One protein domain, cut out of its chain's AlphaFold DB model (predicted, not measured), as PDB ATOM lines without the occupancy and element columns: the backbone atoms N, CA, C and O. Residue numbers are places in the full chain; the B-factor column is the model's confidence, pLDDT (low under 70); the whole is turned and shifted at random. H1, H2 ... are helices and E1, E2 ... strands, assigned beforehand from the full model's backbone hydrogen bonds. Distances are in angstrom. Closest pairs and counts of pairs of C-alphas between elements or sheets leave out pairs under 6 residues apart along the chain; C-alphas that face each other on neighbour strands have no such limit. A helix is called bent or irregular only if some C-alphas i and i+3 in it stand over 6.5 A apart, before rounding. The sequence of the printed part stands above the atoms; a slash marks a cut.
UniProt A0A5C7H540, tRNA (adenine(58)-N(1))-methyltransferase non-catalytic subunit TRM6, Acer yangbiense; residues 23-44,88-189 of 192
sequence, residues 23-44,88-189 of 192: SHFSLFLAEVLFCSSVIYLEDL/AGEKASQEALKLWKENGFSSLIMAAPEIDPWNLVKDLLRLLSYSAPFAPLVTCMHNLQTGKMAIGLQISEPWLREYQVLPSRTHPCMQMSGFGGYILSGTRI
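AT A GLANCE: This is residues 23 to 44 and 88 to 189 of the 192 residues of the protein "tRNA (adenine(58)-N(1))-methyltransferase non-catalytic subunit TRM6" of Acer yangbiense (UniProt A0A5C7H540). A small three-stranded sheet has H4 packed over one face and H3 beside H4, while a long hairpin arm, residues 161 to 175, sticks far out. H1 and H2 make a loosely attached helical side beyond H3. The printed part has 124 residues, in the order H1 H2 H3 E1 H4 E2 E3; the sheet, E1 E3 E2, is antiparallel and the class is mixed, helices and strands. It is loose, with a radius of gyration of the C-alphas of 17.9 A, and spans 59 by 35 by 27 A.

IN THESE COORDINATES: H1, residues 23 to 44, begins at C-alpha 23 (124.709, 16.598, -180.095) and is 34.7 A long. H2 is residues 94 to 103, H3 117 to 127, E1 133 to 135 and H4 138 to 146, irregular with C-alphas 139 and 142 7.2 A apart. E2, residues 150 to 156, is 16.4 A long; E3, residues 183 to 188, is 15.9 A and ends at C-alpha 188 (144.015, 3.184, -168.912).

HOW THE PARTS SIT: E3 is antiparallel to E1 (N 134 and O 186, 2.9 A) and to E2 (N 154 and O 185, 2.9 A); E2 and E3 form a hairpin. E1, H4 and E2 form a split strand-helix-strand unit, two strands running the same way with E3 between them, its crossover right-handed. H4 is on the sheet, over E3 and E2, at a height over the sheet of 9.2 A. H3 only grazes the sheet and touches H4, the closest C-alphas being Trp 118 and Cys 140, 5.7 A. H2 and H3 only just touch, with 3 pairs of C-alphas within 8 A, the closest Lys 101 and Leu 127, 6.7 A. H1 is close but not clearly touching H3, the closest C-alphas being Ile 39 and Leu 120, 7.0 A. Every O i to N i+4 pair is within hydrogen-bond range in H2, but 9 of 18 in H1, 6 of 7 in H3 and 3 of 5 in H4.

THE WHOLE: The C-alphas of Leu 44 and Ser 168 are the farthest apart, 59.4 A. Residues 45 to 87 are not printed; C-alphas 44 and 88 are 20.6 A apart across the cut. The links H2 to H3 and E2 to E3 are long. Residues 23 to 44 and 88 to 91 have pLDDT under 70.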
ATOM      1  N   SER A  23     123.997  15.692-181.006       33.91
ATOM      2  CA  SER A  23     124.709  16.598-180.095       33.91
ATOM      3  C   SER A  23     125.840  15.912-179.311       33.91
ATOM      4  O   SER A  23     126.921  16.483-179.177       33.91
ATOM      5  N   HIS A  24     125.639  14.666-178.869       30.62
ATOM      6  CA  HIS A  24     126.652  13.900-178.135       30.62
ATOM      7  C   HIS A  24     127.704  13.277-179.071       30.62
ATOM      8  O   HIS A  24     128.836  13.022-178.665       30.62
ATOM      9  N   PHE A  25     127.340  13.073-180.342       29.91
ATOM     10  CA  PHE A  25     128.231  12.581-181.395       29.91
ATOM     11  C   PHE A  25     129.187  13.680-181.895       29.91
ATOM     12  O   PHE A  25     130.325  13.396-182.251       29.91
ATOM     13  N   SER A  26     128.751  14.946-181.867       27.16
ATOM     14  CA  SER A  26     129.544  16.116-182.278       27.16
ATOM     15  C   SER A  26     130.809  16.325-181.431       27.16
ATOM     16  O   SER A  26     131.875  16.618-181.969       27.16
ATOM     17  N   LEU A  27     130.724  16.109-180.112       33.12
ATOM     18  CA  LEU A  27     131.888  16.172-179.215       33.12
ATOM     19  C   LEU A  27     132.858  15.005-179.457       33.12
ATOM     20  O   LEU A  27     134.067  15.206-179.491       33.12
ATOM     21  N   PHE A  28     132.326  13.811-179.722       30.47
ATOM     22  CA  PHE A  28     133.109  12.619-180.059       30.47
ATOM     23  C   PHE A  28     133.868  12.790-181.389       30.47
ATOM     24  O   PHE A  28     135.033  12.415-181.508       30.47
ATOM     25  N   LEU A  29     133.236  13.425-182.386       31.80
ATOM     26  CA  LEU A  29     133.863  13.739-183.673       31.80
ATOM     27  C   LEU A  29     135.027  14.734-183.537       31.80
ATOM     28  O   LEU A  29     135.977  14.662-184.317       31.80
ATOM     29  N   ALA A  30     134.971  15.637-182.551       33.72
ATOM     30  CA  ALA A  30     136.064  16.559-182.263       33.72
ATOM     31  C   ALA A  30     137.314  15.808-181.767       33.72
ATOM     32  O   ALA A  30     138.390  16.028-182.314       33.72
ATOM     33  N   GLU A  31     137.180  14.870-180.818       38.22
ATOM     34  CA  GLU A  31     138.311  14.059-180.326       38.22
ATOM     35  C   GLU A  31     138.918  13.156-181.422       38.22
ATOM     36  O   GLU A  31     140.142  13.057-181.519       38.22
ATOM     37  N   VAL A  32     138.106  12.558-182.308       40.16
ATOM     38  CA  VAL A  32     138.615  11.743-183.438       40.16
ATOM     39  C   VAL A  32     139.505  12.566-184.378       40.16
ATOM     40  O   VAL A  32     140.540  12.083-184.842       40.16
ATOM     41  N   LEU A  33     139.141  13.826-184.636       39.69
ATOM     42  CA  LEU A  33     139.894  14.725-185.515       39.69
ATOM     43  C   LEU A  33     141.251  15.158-184.937       39.69
ATOM     44  O   LEU A  33     142.145  15.540-185.693       39.69
ATOM     45  N   PHE A  34     141.441  15.073-183.617       45.44
ATOM     46  CA  PHE A  34     142.686  15.502-182.973       45.44
ATOM     47  C   PHE A  34     143.835  14.516-183.222       45.44
ATOM     48  O   PHE A  34     144.987  14.946-183.307       45.44
ATOM     49  N   CYS A  35     143.554  13.220-183.409       39.91
ATOM     50  CA  CYS A  35     144.587  12.194-183.580       39.91
ATOM     51  C   CYS A  35     145.520  12.508-184.769       39.91
ATOM     52  O   CYS A  35     146.740  12.545-184.606       39.91
ATOM     53  N   SER A  36     144.956  12.865-185.930       40.41
ATOM     54  CA  SER A  36     145.704  13.283-187.133       40.41
ATOM     55  C   SER A  36     146.604  14.503-186.920       40.41
ATOM     56  O   SER A  36     147.529  14.733-187.697       40.41
ATOM     57  N   SER A  37     146.341  15.307-185.889       43.09
ATOM     58  CA  SER A  37     147.100  16.524-185.599       43.09
ATOM     59  C   SER A  37     148.250  16.319-184.611       43.09
ATOM     60  O   SER A  37     149.262  17.007-184.734       43.09
ATOM     61  N   VAL A  38     148.143  15.351-183.691       44.84
ATOM     62  CA  VAL A  38     149.254  14.994-182.791       44.84
ATOM     63  C   VAL A  38     150.331  14.215-183.549       44.84
ATOM     64  O   VAL A  38     151.508  14.537-183.420       44.84
ATOM     65  N   ILE A  39     149.921  13.278-184.415       44.34
ATOM     66  CA  ILE A  39     150.809  12.436-185.239       44.34
ATOM     67  C   ILE A  39     151.854  13.268-186.005       44.34
ATOM     68  O   ILE A  39     153.047  12.984-185.957       44.34
ATOM     69  N   TYR A  40     151.428  14.345-186.671       38.47
ATOM     70  CA  TYR A  40     152.330  15.179-187.477       38.47
ATOM     71  C   TYR A  40     153.279  16.072-186.662       38.47
ATOM     72  O   TYR A  40     154.210  16.641-187.233       38.47
ATOM     73  N   LEU A  41     153.061  16.225-185.352       41.09
ATOM     74  CA  LEU A  41     153.997  16.938-184.479       41.09
ATOM     75  C   LEU A  41     155.216  16.055-184.155       41.09
ATOM     76  O   LEU A  41     156.322  16.564-183.996       41.09
ATOM     77  N   GLU A  42     155.027  14.736-184.086       38.41
ATOM     78  CA  GLU A  42     156.110  13.787-183.813       38.41
ATOM     79  C   GLU A  42     157.020  13.596-185.033       38.41
ATOM     80  O   GLU A  42     158.238  13.610-184.865       38.41
ATOM     81  N   ASP A  43     156.476  13.573-186.257       37.06
ATOM     82  CA  ASP A  43     157.271  13.565-187.503       37.06
ATOM     83  C   ASP A  43     158.274  14.735-187.575       37.06
ATOM     84  O   ASP A  43     159.436  14.558-187.950       37.06
ATOM     85  N   LEU A  44     157.854  15.932-187.146       41.88
ATOM     86  CA  LEU A  44     158.720  17.116-187.055       41.88
ATOM     87  C   LEU A  44     159.793  16.988-185.961       41.88
ATOM     88  O   LEU A  44     160.872  17.553-186.106       41.88
ATOM     89  N   ALA A  88     138.166  19.568-191.397       59.00
ATOM     90  CA  ALA A  88     138.605  18.189-191.239       59.00
ATOM     91  C   ALA A  88     139.910  17.925-192.019       59.00
ATOM     92  O   ALA A  88     139.949  18.083-193.237       59.00
ATOM     93  N   GLY A  89     140.971  17.519-191.311       62.22
ATOM     94  CA  GLY A  89     142.298  17.247-191.881       62.22
ATOM     95  C   GLY A  89     143.315  18.393-191.785       62.22
ATOM     96  O   GLY A  89     144.484  18.183-192.112       62.22
ATOM     97  N   GLU A  90     142.930  19.581-191.306       69.50
ATOM     98  CA  GLU A  90     143.887  20.654-191.003       69.50
ATOM     99  C   GLU A  90     144.782  20.296-189.802       69.50
ATOM    100  O   GLU A  90     144.391  19.561-188.892       69.50
ATOM    101  N   LYS A  91     146.019  20.813-189.788       66.25
ATOM    102  CA  LYS A  91     146.932  20.642-188.647       66.25
ATOM    103  C   LYS A  91     146.429  21.463-187.458       66.25
ATOM    104  O   LYS A  91     145.963  22.587-187.636       66.25
ATOM    105  N   ALA A  92     146.588  20.942-186.244       76.00
ATOM    106  CA  ALA A  92     146.329  21.721-185.038       76.00
ATOM    107  C   ALA A  92     147.303  22.901-184.941       76.00
ATOM    108  O   ALA A  92     148.479  22.790-185.298       76.00
ATOM    109  N   SER A  93     146.820  24.029-184.420       83.62
ATOM    110  CA  SER A  93     147.692  25.149-184.081       83.62
ATOM    111  C   SER A  93     148.638  24.754-182.943       83.62
ATOM    112  O   SER A  93     148.283  23.976-182.053       83.62
ATOM    113  N   GLN A  94     149.846  25.326-182.922       83.75
ATOM    114  CA  GLN A  94     150.801  25.057-181.838       83.75
ATOM    115  C   GLN A  94     150.277  25.486-180.456       83.75
ATOM    116  O   GLN A  94     150.698  24.933-179.443       83.75
ATOM    117  N   GLU A  95     149.340  26.433-180.408       84.75
ATOM    118  CA  GLU A  95     148.638  26.845-179.188       84.75
ATOM    119  C   GLU A  95     147.764  25.715-178.624       84.75
ATOM    120  O   GLU A  95     147.859  25.402-177.438       84.75
ATOM    121  N   ALA A  96     146.978  25.044-179.474       80.69
ATOM    122  CA  ALA A  96     146.154  23.906-179.064       80.69
ATOM    123  C   ALA A  96     147.021  22.735-178.569       80.69
ATOM    124  O   ALA A  96     146.739  22.139-177.533       80.69
ATOM    125  N   LEU A  97     148.134  22.471-179.257       80.88
ATOM    126  CA  LEU A  97     149.074  21.402-178.910       80.88
ATOM    127  C   LEU A  97     149.773  21.632-177.555       80.88
ATOM    128  O   LEU A  97     150.030  20.666-176.838       80.88
ATOM    129  N   LYS A  98     150.050  22.887-177.173       85.25
ATOM    130  CA  LYS A  98     150.515  23.230-175.814       85.25
ATOM    131  C   LYS A  98     149.422  22.974-174.778       85.25
ATOM    132  O   LYS A  98     149.652  22.249-173.816       85.25
ATOM    133  N   LEU A  99     148.212  23.472-175.038       84.25
ATOM    134  CA  LEU A  99     147.062  23.329-174.145       84.25
ATOM    135  C   LEU A  99     146.708  21.855-173.865       84.25
ATOM    136  O   LEU A  99     146.335  21.520-172.743       84.25
ATOM    137  N   TRP A 100     146.850  20.954-174.843       84.00
ATOM    138  CA  TRP A 100     146.632  19.514-174.642       84.00
ATOM    139  C   TRP A 100     147.759  18.833-173.859       84.00
ATOM    140  O   TRP A 100     147.494  17.917-173.088       84.00
ATOM    141  N   LYS A 101     149.012  19.285-174.014       83.81
ATOM    142  CA  LYS A 101     150.138  18.795-173.199       83.81
ATOM    143  C   LYS A 101     150.010  19.206-171.730       83.81
ATOM    144  O   LYS A 101     150.453  18.461-170.863       83.81
ATOM    145  N   GLU A 102     149.399  20.358-171.463       86.50
ATOM    146  CA  GLU A 102     149.155  20.876-170.112       86.50
ATOM    147  C   GLU A 102     147.922  20.241-169.444       86.50
ATOM    148  O   GLU A 102     147.993  19.860-168.278       86.50
ATOM    149  N   ASN A 103     146.808  20.088-170.172       83.81
ATOM    150  CA  ASN A 103     145.538  19.602-169.606       83.81
ATOM    151  C   ASN A 103     145.311  18.085-169.734       83.81
ATOM    152  O   ASN A 103     144.511  17.524-168.985       83.81
ATOM    153  N   GLY A 104     145.983  17.418-170.676       85.69
ATOM    154  CA  GLY A 104     145.733  16.015-171.009       85.69
ATOM    155  C   GLY A 104     144.398  15.768-171.727       85.69
ATOM    156  O   GLY A 104     143.743  16.692-172.213       85.69
ATOM    157  N   PHE A 105     144.001  14.497-171.794       87.06
ATOM    158  CA  PHE A 105     142.762  14.032-172.430       87.06
ATOM    159  C   PHE A 105     141.907  13.195-171.469       87.06
ATOM    160  O   PHE A 105     142.435  12.483-170.615       87.06
ATOM    161  N   SER A 106     140.583  13.251-171.635       89.25
ATOM    162  CA  SER A 106     139.607  12.427-170.900       89.25
ATOM    163  C   SER A 106     139.242  11.119-171.605       89.25
ATOM    164  O   SER A 106     138.768  10.189-170.953       89.25
ATOM    165  N   SER A 107     139.437  11.041-172.921       89.75
ATOM    166  CA  SER A 107     139.262   9.832-173.725       89.75
ATOM    167  C   SER A 107     140.245   9.831-174.904       89.75
ATOM    168  O   SER A 107     140.915  10.833-175.157       89.75
ATOM    169  N   LEU A 108     140.396   8.697-175.594       89.75
ATOM    170  CA  LEU A 108     141.284   8.594-176.755       89.75
ATOM    171  C   LEU A 108     140.762   7.594-177.789       89.75
ATOM    172  O   LEU A 108     140.502   6.434-177.475       89.75
ATOM    173  N   ILE A 109     140.700   8.015-179.049       90.69
ATOM    174  CA  ILE A 109     140.339   7.176-180.195       90.69
ATOM    175  C   ILE A 109     141.457   7.301-181.227       90.69
ATOM    176  O   ILE A 109     141.856   8.414-181.565       90.69
ATOM    177  N   MET A 110     141.967   6.176-181.732       87.25
ATOM    178  CA  MET A 110     143.028   6.162-182.742       87.25
ATOM    179  C   MET A 110     142.561   5.474-184.023       87.25
ATOM    180  O   MET A 110     142.201   4.300-184.022       87.25
ATOM    181  N   ALA A 111     142.619   6.217-185.128       85.00
ATOM    182  CA  ALA A 111     142.273   5.762-186.469       85.00
ATOM    183  C   ALA A 111     143.364   6.205-187.460       85.00
ATOM    184  O   ALA A 111     143.182   7.137-188.237       85.00
ATOM    185  N   ALA A 112     144.527   5.554-187.387       79.75
ATOM    186  CA  ALA A 112     145.707   5.867-188.191       79.75
ATOM    187  C   ALA A 112     146.279   4.578-188.821       79.75
ATOM    188  O   ALA A 112     147.057   3.886-188.169       79.75
ATOM    189  N   PRO A 113     145.874   4.209-190.053       75.25
ATOM    190  CA  PRO A 113     146.344   2.983-190.707       75.25
ATOM    191  C   PRO A 113     147.748   3.107-191.328       75.25
ATOM    192  O   PRO A 113     148.370   2.089-191.613       75.25
ATOM    193  N   GLU A 114     148.238   4.330-191.550       79.81
ATOM    194  CA  GLU A 114     149.500   4.618-192.258       79.81
ATOM    195  C   GLU A 114     150.709   4.830-191.322       79.81
ATOM    196  O   GLU A 114     151.838   4.939-191.791       79.81
ATOM    197  N   ILE A 115     150.489   4.878-190.003       80.56
ATOM    198  CA  ILE A 115     151.502   5.175-188.976       80.56
ATOM    199  C   ILE A 115     151.649   3.967-188.043       80.56
ATOM    200  O   ILE A 115     150.667   3.263-187.807       80.56
ATOM    201  N   ASP A 116     152.845   3.726-187.483       86.81
ATOM    202  CA  ASP A 116     153.010   2.708-186.432       86.81
ATOM    203  C   ASP A 116     152.135   3.058-185.216       86.81
ATOM    204  O   ASP A 116     152.411   4.040-184.514       86.81
ATOM    205  N   PRO A 117     151.098   2.259-184.911       87.56
ATOM    206  CA  PRO A 117     150.171   2.614-183.853       87.56
ATOM    207  C   PRO A 117     150.800   2.432-182.470       87.56
ATOM    208  O   PRO A 117     150.329   3.041-181.515       87.56
ATOM    209  N   TRP A 118     151.856   1.621-182.322       89.94
ATOM    210  CA  TRP A 118     152.440   1.359-181.008       89.94
ATOM    211  C   TRP A 118     153.240   2.542-180.463       89.94
ATOM    212  O   TRP A 118     153.147   2.818-179.267       89.94
ATOM    213  N   ASN A 119     153.999   3.253-181.296       88.50
ATOM    214  CA  ASN A 119     154.656   4.491-180.877       88.50
ATOM    215  C   ASN A 119     153.619   5.546-180.475       88.50
ATOM    216  O   ASN A 119     153.600   5.944-179.314       88.50
ATOM    217  N   LEU A 120     152.662   5.848-181.357       87.31
ATOM    218  CA  LEU A 120     151.588   6.809-181.084       87.31
ATOM    219  C   LEU A 120     150.815   6.497-179.786       87.31
ATOM    220  O   LEU A 120     150.522   7.392-178.993       87.31
ATOM    221  N   VAL A 121     150.518   5.216-179.537       89.81
ATOM    222  CA  VAL A 121     149.890   4.754-178.292       89.81
ATOM    223  C   VAL A 121     150.725   5.128-177.066       89.81
ATOM    224  O   VAL A 121     150.145   5.581-176.087       89.81
ATOM    225  N   LYS A 122     152.057   4.972-177.065       88.88
ATOM    226  CA  LYS A 122     152.884   5.305-175.884       88.88
ATOM    227  C   LYS A 122     152.778   6.780-175.525       88.88
ATOM    228  O   LYS A 122     152.657   7.109-174.345       88.88
ATOM    229  N   ASP A 123     152.859   7.642-176.527       87.25
ATOM    230  CA  ASP A 123     152.973   9.078-176.332       87.25
ATOM    231  C   ASP A 123     151.602   9.708-176.033       87.25
ATOM    232  O   ASP A 123     151.473  10.452-175.054       87.25
ATOM    233  N   LEU A 124     150.534   9.279-176.722       87.69
ATOM    234  CA  LEU A 124     149.156   9.664-176.387       87.69
ATOM    235  C   LEU A 124     148.677   9.090-175.047       87.69
ATOM    236  O   LEU A 124     148.009   9.796-174.289       87.69
ATOM    237  N   LEU A 125     149.039   7.846-174.695       88.94
ATOM    238  CA  LEU A 125     148.648   7.274-173.401       88.94
ATOM    239  C   LEU A 125     149.219   8.059-172.224       88.94
ATOM    240  O   LEU A 125     148.580   8.059-171.181       88.94
ATOM    241  N   ARG A 126     150.367   8.742-172.339       87.88
ATOM    242  CA  ARG A 126     150.884   9.573-171.232       87.88
ATOM    243  C   ARG A 126     149.905  10.694-170.872       87.88
ATOM    244  O   ARG A 126     149.643  10.902-169.687       87.88
ATOM    245  N   LEU A 127     149.318  11.331-171.886       88.12
ATOM    246  CA  LEU A 127     148.406  12.476-171.769       88.12
ATOM    247  C   LEU A 127     146.991  12.104-171.269       88.12
ATOM    248  O   LEU A 127     146.249  12.971-170.825       88.12
ATOM    249  N   LEU A 128     146.607  10.826-171.296       89.75
ATOM    250  CA  LEU A 128     145.210  10.358-171.216       89.75
ATOM    251  C   LEU A 128     144.517  10.372-169.822       89.75
ATOM    252  O   LEU A 128     143.465   9.769-169.666       89.75
ATOM    253  N   SER A 129     145.062  10.978-168.761       90.81
ATOM    254  CA  SER A 129     144.533  10.773-167.381       90.81
ATOM    255  C   SER A 129     144.460   9.280-166.954       90.81
ATOM    256  O   SER A 129     144.888   8.386-167.685       90.81
ATOM    257  N   TYR A 130     143.976   8.962-165.753       92.31
ATOM    258  CA  TYR A 130     143.800   7.575-165.289       92.31
ATOM    259  C   TYR A 130     142.321   7.190-165.224       92.31
ATOM    260  O   TYR A 130     141.460   8.041-165.017       92.31
ATOM    261  N   SER A 131     142.021   5.901-165.423       92.06
ATOM    262  CA  SER A 131     140.657   5.359-165.562       92.06
ATOM    263  C   SER A 131     139.883   5.846-166.799       92.06
ATOM    264  O   SER A 131     138.691   5.571-166.925       92.06
ATOM    265  N   ALA A 132     140.552   6.525-167.733       92.38
ATOM    266  CA  ALA A 132     139.974   6.969-168.995       92.38
ATOM    267  C   ALA A 132     139.804   5.803-169.997       92.38
ATOM    268  O   ALA A 132     140.706   4.958-170.111       92.38
ATOM    269  N   PRO A 133     138.682   5.743-170.738       92.75
ATOM    270  CA  PRO A 133     138.478   4.777-171.809       92.75
ATOM    271  C   PRO A 133     139.254   5.179-173.070       92.75
ATOM    272  O   PRO A 133     139.380   6.363-173.392       92.75
ATOM    273  N   PHE A 134     139.743   4.188-173.816       92.75
ATOM    274  CA  PHE A 134     140.410   4.416-175.093       92.75
ATOM    275  C   PHE A 134     140.241   3.268-176.087       92.75
ATOM    276  O   PHE A 134     139.985   2.125-175.700       92.75
ATOM    277  N   ALA A 135     140.409   3.583-177.373       93.12
ATOM    278  CA  ALA A 135     140.293   2.640-178.479       93.12
ATOM    279  C   ALA A 135     141.496   2.717-179.450       93.12
ATOM    280  O   ALA A 135     141.528   3.597-180.317       93.12
ATOM    281  N   PRO A 136     142.511   1.837-179.303       89.56
ATOM    282  CA  PRO A 136     143.629   1.698-180.241       89.56
ATOM    283  C   PRO A 136     143.312   0.841-181.468       89.56
ATOM    284  O   PRO A 136     142.286   0.165-181.552       89.56
ATOM    285  N   LEU A 137     144.298   0.745-182.362       88.44
ATOM    286  CA  LEU A 137     144.378  -0.352-183.321       88.44
ATOM    287  C   LEU A 137     144.663  -1.683-182.598       88.44
ATOM    288  O   LEU A 137     145.447  -1.751-181.647       88.44
ATOM    289  N   VAL A 138     144.063  -2.769-183.095       90.00
ATOM    290  CA  VAL A 138     144.144  -4.120-182.502       90.00
ATOM    291  C   VAL A 138     145.578  -4.633-182.330       90.00
ATOM    292  O   VAL A 138     145.870  -5.333-181.359       90.00
ATOM    293  N   THR A 139     146.496  -4.246-183.218       89.62
ATOM    294  CA  THR A 139     147.919  -4.624-183.175       89.62
ATOM    295  C   THR A 139     148.612  -4.247-181.861       89.62
ATOM    296  O   THR A 139     149.556  -4.920-181.451       89.62
ATOM    297  N   CYS A 140     148.125  -3.228-181.149       90.62
ATOM    298  CA  CYS A 140     148.700  -2.785-179.880       90.62
ATOM    299  C   CYS A 140     148.299  -3.651-178.671       90.62
ATOM    300  O   CYS A 140     148.910  -3.508-177.612       90.62
ATOM    301  N   MET A 141     147.314  -4.554-178.798       94.12
ATOM    302  CA  MET A 141     146.759  -5.322-177.671       94.12
ATOM    303  C   MET A 141     147.831  -6.078-176.875       94.12
ATOM    304  O   MET A 141     147.871  -5.971-175.651       94.12
ATOM    305  N   HIS A 142     148.728  -6.795-177.562       94.44
ATOM    306  CA  HIS A 142     149.789  -7.565-176.909       94.44
ATOM    307  C   HIS A 142     150.739  -6.667-176.102       94.44
ATOM    308  O   HIS A 142     151.068  -6.966-174.955       94.44
ATOM    309  N   ASN A 143     151.134  -5.527-176.668       93.44
ATOM    310  CA  ASN A 143     152.061  -4.607-176.018       93.44
ATOM    311  C   ASN A 143     151.421  -3.913-174.801       93.44
ATOM    312  O   ASN A 143     152.080  -3.738-173.777       93.44
ATOM    313  N   LEU A 144     150.125  -3.592-174.876       93.12
ATOM    314  CA  LEU A 144     149.353  -3.034-173.758       93.12
ATOM    315  C   LEU A 144     149.193  -4.027-172.599       93.12
ATOM    316  O   LEU A 144     149.272  -3.622-171.437       93.12
ATOM    317  N   GLN A 145     149.013  -5.317-172.907       93.25
ATOM    318  CA  GLN A 145     148.985  -6.402-171.920       93.25
ATOM    319  C   GLN A 145     150.356  -6.598-171.260       93.25
ATOM    320  O   GLN A 145     150.454  -6.578-170.033       93.25
ATOM    321  N   THR A 146     151.419  -6.734-172.059       93.75
ATOM    322  CA  THR A 146     152.797  -6.919-171.574       93.75
ATOM    323  C   THR A 146     153.262  -5.734-170.723       93.75
ATOM    324  O   THR A 146     153.836  -5.932-169.653       93.75
ATOM    325  N   GLY A 147     152.954  -4.504-171.146       91.12
ATOM    326  CA  GLY A 147     153.259  -3.281-170.399       91.12
ATOM    327  C   GLY A 147     152.326  -2.993-169.217       91.12
ATOM    328  O   GLY A 147     152.576  -2.037-168.491       91.12
ATOM    329  N   LYS A 148     151.251  -3.775-169.023       93.00
ATOM    330  CA  LYS A 148     150.209  -3.560-167.997       93.00
ATOM    331  C   LYS A 148     149.683  -2.114-167.958       93.00
ATOM    332  O   LYS A 148     149.409  -1.573-166.894       93.00
ATOM    333  N   MET A 149     149.549  -1.476-169.121       91.75
ATOM    334  CA  MET A 149     149.154  -0.060-169.223       91.75
ATOM    335  C   MET A 149     147.630   0.139-169.205       91.75
ATOM    336  O   MET A 149     147.139   1.259-169.044       91.75
ATOM    337  N   ALA A 150     146.872  -0.947-169.383       93.50
ATOM    338  CA  ALA A 150     145.423  -0.930-169.491       93.50
ATOM    339  C   ALA A 150     144.779  -2.230-168.996       93.50
ATOM    340  O   ALA A 150     145.401  -3.293-168.995       93.50
ATOM    341  N   ILE A 151     143.504  -2.130-168.623       94.38
ATOM    342  CA  ILE A 151     142.622  -3.248-168.261       94.38
ATOM    343  C   ILE A 151     141.407  -3.296-169.188       94.38
ATOM    344  O   ILE A 151     141.141  -2.349-169.928       94.38
ATOM    345  N   GLY A 152     140.666  -4.405-169.138       94.12
ATOM    346  CA  GLY A 152     139.433  -4.565-169.914       94.12
ATOM    347  C   GLY A 152     139.654  -4.569-171.428       94.12
ATOM    348  O   GLY A 152     138.740  -4.216-172.161       94.12
ATOM    349  N   LEU A 153     140.859  -4.934-171.890       95.38
ATOM    350  CA  LEU A 153     141.201  -4.959-173.311       95.38
ATOM    351  C   LEU A 153     140.333  -5.979-174.059       95.38
ATOM    352  O   LEU A 153     140.512  -7.187-173.894       95.38
ATOM    353  N   GLN A 154     139.422  -5.481-174.891       95.31
ATOM    354  CA  GLN A 154     138.456  -6.270-175.650       95.31
ATOM    355  C   GLN A 154     138.538  -5.918-177.136       95.31
ATOM    356  O   GLN A 154     138.495  -4.749-177.507       95.31
ATOM    357  N   ILE A 155     138.607  -6.936-177.998       95.00
ATOM    358  CA  ILE A 155     138.387  -6.774-179.440       95.00
ATOM    359  C   ILE A 155     136.896  -6.974-179.719       95.00
ATOM    360  O   ILE A 155     136.275  -7.899-179.192       95.00
ATOM    361  N   SER A 156     136.326  -6.115-180.556       92.31
ATOM    362  CA  SER A 156     134.944  -6.194-181.025       92.31
ATOM    363  C   SER A 156     134.869  -5.995-182.539       92.31
ATOM    364  O   SER A 156     135.653  -5.244-183.119       92.31
ATOM    365  N   GLU A 157     133.928  -6.686-183.176       91.50
ATOM    366  CA  GLU A 157     133.628  -6.583-184.605       91.50
ATOM    367  C   GLU A 157     132.176  -6.096-184.757       91.50
ATOM    368  O   GLU A 157     131.262  -6.775-184.280       91.50
ATOM    369  N   PRO A 158     131.925  -4.927-185.370       86.31
ATOM    370  CA  PRO A 158     130.571  -4.459-185.636       86.31
ATOM    371  C   PRO A 158     130.005  -5.118-186.905       86.31
ATOM    372  O   PRO A 158     130.516  -4.925-188.007       86.31
ATOM    373  N   TRP A 159     128.902  -5.853-186.760       85.88
ATOM    374  CA  TRP A 159     128.191  -6.476-187.880       85.88
ATOM    375  C   TRP A 159     127.101  -5.533-188.402       85.88
ATOM    376  O   TRP A 159     126.046  -5.389-187.784       85.88
ATOM    377  N   LEU A 160     127.339  -4.902-189.554       86.44
ATOM    378  CA  LEU A 160     126.349  -4.087-190.265       86.44
ATOM    379  C   LEU A 160     125.682  -4.921-191.366       86.44
ATOM    380  O   LEU A 160     126.370  -5.609-192.114       86.44
ATOM    381  N   ARG A 161     124.353  -4.853-191.496       88.62
ATOM    382  CA  ARG A 161     123.604  -5.489-192.590       88.62
ATOM    383  C   ARG A 161     122.512  -4.559-193.095       88.62
ATOM    384  O   ARG A 161     121.600  -4.210-192.352       88.62
ATOM    385  N   GLU A 162     122.592  -4.218-194.371       90.38
ATOM    386  CA  GLU A 162     121.583  -3.419-195.057       90.38
ATOM    387  C   GLU A 162     120.349  -4.262-195.405       90.38
ATOM    388  O   GLU A 162     120.451  -5.438-195.772       90.38
ATOM    389  N   TYR A 163     119.175  -3.642-195.301       93.19
ATOM    390  CA  TYR A 163     117.888  -4.228-195.663       93.19
ATOM    391  C   TYR A 163     117.193  -3.344-196.690       93.19
ATOM    392  O   TYR A 163     116.964  -2.159-196.453       93.19
ATOM    393  N   GLN A 164     116.780  -3.942-197.803       93.69
ATOM    394  CA  GLN A 164     115.861  -3.302-198.728       93.69
ATOM    395  C   GLN A 164     114.452  -3.382-198.140       93.69
ATOM    396  O   GLN A 164     113.916  -4.476-197.971       93.69
ATOM    397  N   VAL A 165     113.844  -2.231-197.850       95.12
ATOM    398  CA  VAL A 165     112.462  -2.119-197.359       95.12
ATOM    399  C   VAL A 165     111.541  -1.640-198.480       95.12
ATOM    400  O   VAL A 165     111.486  -0.465-198.816       95.12
ATOM    401  N   LEU A 166     110.818  -2.581-199.088       94.62
ATOM    402  CA  LEU A 166     109.768  -2.312-200.074       94.62
ATOM    403  C   LEU A 166     108.521  -3.140-199.723       94.62
ATOM    404  O   LEU A 166     108.672  -4.256-199.212       94.62
ATOM    405  N   PRO A 167     107.297  -2.664-200.031       96.12
ATOM    406  CA  PRO A 167     106.067  -3.410-199.770       96.12
ATOM    407  C   PRO A 167     106.125  -4.844-200.317       96.12
ATOM    408  O   PRO A 167     106.375  -5.067-201.501       96.12
ATOM    409  N   SER A 168     105.912  -5.832-199.440       92.50
ATOM    410  CA  SER A 168     106.011  -7.280-199.736       92.50
ATOM    411  C   SER A 168     107.361  -7.762-200.306       92.50
ATOM    412  O   SER A 168     107.441  -8.855-200.866       92.50
ATOM    413  N   ARG A 169     108.429  -6.960-200.202       92.12
ATOM    414  CA  ARG A 169     109.752  -7.206-200.810       92.12
ATOM    415  C   ARG A 169     110.906  -6.918-199.834       92.12
ATOM    416  O   ARG A 169     112.030  -6.655-200.261       92.12
ATOM    417  N   THR A 170     110.635  -6.988-198.529       95.56
ATOM    418  CA  THR A 170     111.633  -6.775-197.473       95.56
ATOM    419  C   THR A 170     112.625  -7.931-197.394       95.56
ATOM    420  O   THR A 170     112.237  -9.056-197.084       95.56
ATOM    421  N   HIS A 171     113.904  -7.657-197.651       95.12
ATOM    422  CA  HIS A 171     114.982  -8.645-197.553       95.12
ATOM    423  C   HIS A 171     116.348  -7.970-197.325       95.12
ATOM    424  O   HIS A 171     116.501  -6.793-197.657       95.12
ATOM    425  N   PRO A 172     117.348  -8.679-196.765       92.44
ATOM    426  CA  PRO A 172     118.728  -8.204-196.756       92.44
ATOM    427  C   PRO A 172     119.250  -7.957-198.173       92.44
ATOM    428  O   PRO A 172     118.939  -8.731-199.083       92.44
ATOM    429  N   CYS A 173     120.105  -6.949-198.345       89.19
ATOM    430  CA  CYS A 173     120.834  -6.747-199.596       89.19
ATOM    431  C   CYS A 173     121.685  -7.992-199.924       89.19
ATOM    432  O   CYS A 173     122.444  -8.477-199.084       89.19
ATOM    433  N   MET A 174     121.554  -8.525-201.146       86.06
ATOM    434  CA  MET A 174     122.213  -9.781-201.553       86.06
ATOM    435  C   MET A 174     123.739  -9.640-201.688       86.06
ATOM    436  O   MET A 174     124.476 -10.603-201.481       86.06
ATOM    437  N   GLN A 175     124.216  -8.443-202.036       87.00
ATOM    438  CA  GLN A 175     125.632  -8.082-202.050       87.00
ATOM    439  C   GLN A 175     125.855  -6.967-201.028       87.00
ATOM    440  O   GLN A 175     125.151  -5.963-201.049       87.00
ATOM    441  N   MET A 176     126.824  -7.160-200.136       82.19
ATOM    442  CA  MET A 176     127.204  -6.216-199.085       82.19
ATOM    443  C   MET A 176     128.673  -6.440-198.704       82.19
ATOM    444  O   MET A 176     129.197  -7.544-198.872       82.19
ATOM    445  N   SER A 177     129.340  -5.416-198.171       79.81
ATOM    446  CA  SER A 177     130.643  -5.574-197.522       79.81
ATOM    447  C   SER A 177     130.477  -6.409-196.248       79.81
ATOM    448  O   SER A 177     129.747  -6.042-195.333       79.81
ATOM    449  N   GLY A 178     131.137  -7.568-196.197       75.56
ATOM    450  CA  GLY A 178     131.003  -8.511-195.080       75.56
ATOM    451  C   GLY A 178     131.840  -8.181-193.842       75.56
ATOM    452  O   GLY A 178     131.724  -8.891-192.853       75.56
ATOM    453  N   PHE A 179     132.698  -7.159-193.900       81.94
ATOM    454  CA  PHE A 179     133.662  -6.839-192.848       81.94
ATOM    455  C   PHE A 179     133.895  -5.326-192.756       81.94
ATOM    456  O   PHE A 179     134.166  -4.682-193.771       81.94
ATOM    457  N   GLY A 180     133.791  -4.773-191.544       83.88
ATOM    458  CA  GLY A 180     133.941  -3.338-191.259       83.88
ATOM    459  C   GLY A 180     135.219  -2.956-190.504       83.88
ATOM    460  O   GLY A 180     135.388  -1.788-190.162       83.88
ATOM    461  N   GLY A 181     136.108  -3.913-190.221       89.06
ATOM    462  CA  GLY A 181     137.243  -3.719-189.316       89.06
ATOM    463  C   GLY A 181     136.973  -4.238-187.900       89.06
ATOM    464  O   GLY A 181     135.915  -4.788-187.601       89.06
ATOM    465  N   TYR A 182     137.955  -4.043-187.022       90.69
ATOM    466  CA  TYR A 182     137.893  -4.414-185.609       90.69
ATOM    467  C   TYR A 182     138.195  -3.199-184.734       90.69
ATOM    468  O   TYR A 182     139.082  -2.409-185.056       90.69
ATOM    469  N   ILE A 183     137.519  -3.100-183.592       91.81
ATOM    470  CA  ILE A 183     137.769  -2.083-182.568       91.81
ATOM    471  C   ILE A 183     138.363  -2.784-181.346       91.81
ATOM    472  O   ILE A 183     137.709  -3.645-180.753       91.81
ATOM    473  N   LEU A 184     139.588  -2.414-180.965       93.62
ATOM    474  CA  LEU A 184     140.132  -2.712-179.641       93.62
ATOM    475  C   LEU A 184     139.699  -1.588-178.698       93.62
ATOM    476  O   LEU A 184     139.931  -0.426-179.005       93.62
ATOM    477  N   SER A 185     139.108  -1.922-177.557       93.88
ATOM    478  CA  SER A 185     138.772  -0.975-176.490       93.88
ATOM    479  C   SER A 185     139.424  -1.391-175.173       93.88
ATOM    480  O   SER A 185     139.712  -2.568-174.964       93.88
ATOM    481  N   GLY A 186     139.674  -0.434-174.280       94.69
ATOM    482  CA  GLY A 186     140.153  -0.692-172.923       94.69
ATOM    483  C   GLY A 186     140.144   0.558-172.046       94.69
ATOM    484  O   GLY A 186     139.773   1.643-172.492       94.69
ATOM    485  N   THR A 187     140.583   0.411-170.797       94.75
ATOM    486  CA  THR A 187     140.664   1.505-169.815       94.75
ATOM    487  C   THR A 187     142.100   1.670-169.333       94.75
ATOM    488  O   THR A 187     142.720   0.690-168.913       94.75
ATOM    489  N   ARG A 188     142.648   2.894-169.383       93.88
ATOM    490  CA  ARG A 188     144.015   3.184-168.912       93.88
ATOM    491  C   ARG A 188     144.102   3.029-167.393       93.88
ATOM    492  O   ARG A 188     143.259   3.557-166.669       93.88
ATOM    493  N   ILE A 189     145.164   2.383-166.909       94.19
ATOM    494  CA  ILE A 189     145.463   2.284-165.473       94.19
ATOM    495  C   ILE A 189     146.726   3.058-165.094       94.19
ATOM    496  O   ILE A 189     147.586   3.333-165.931       94.19
TER     497      ILE A 189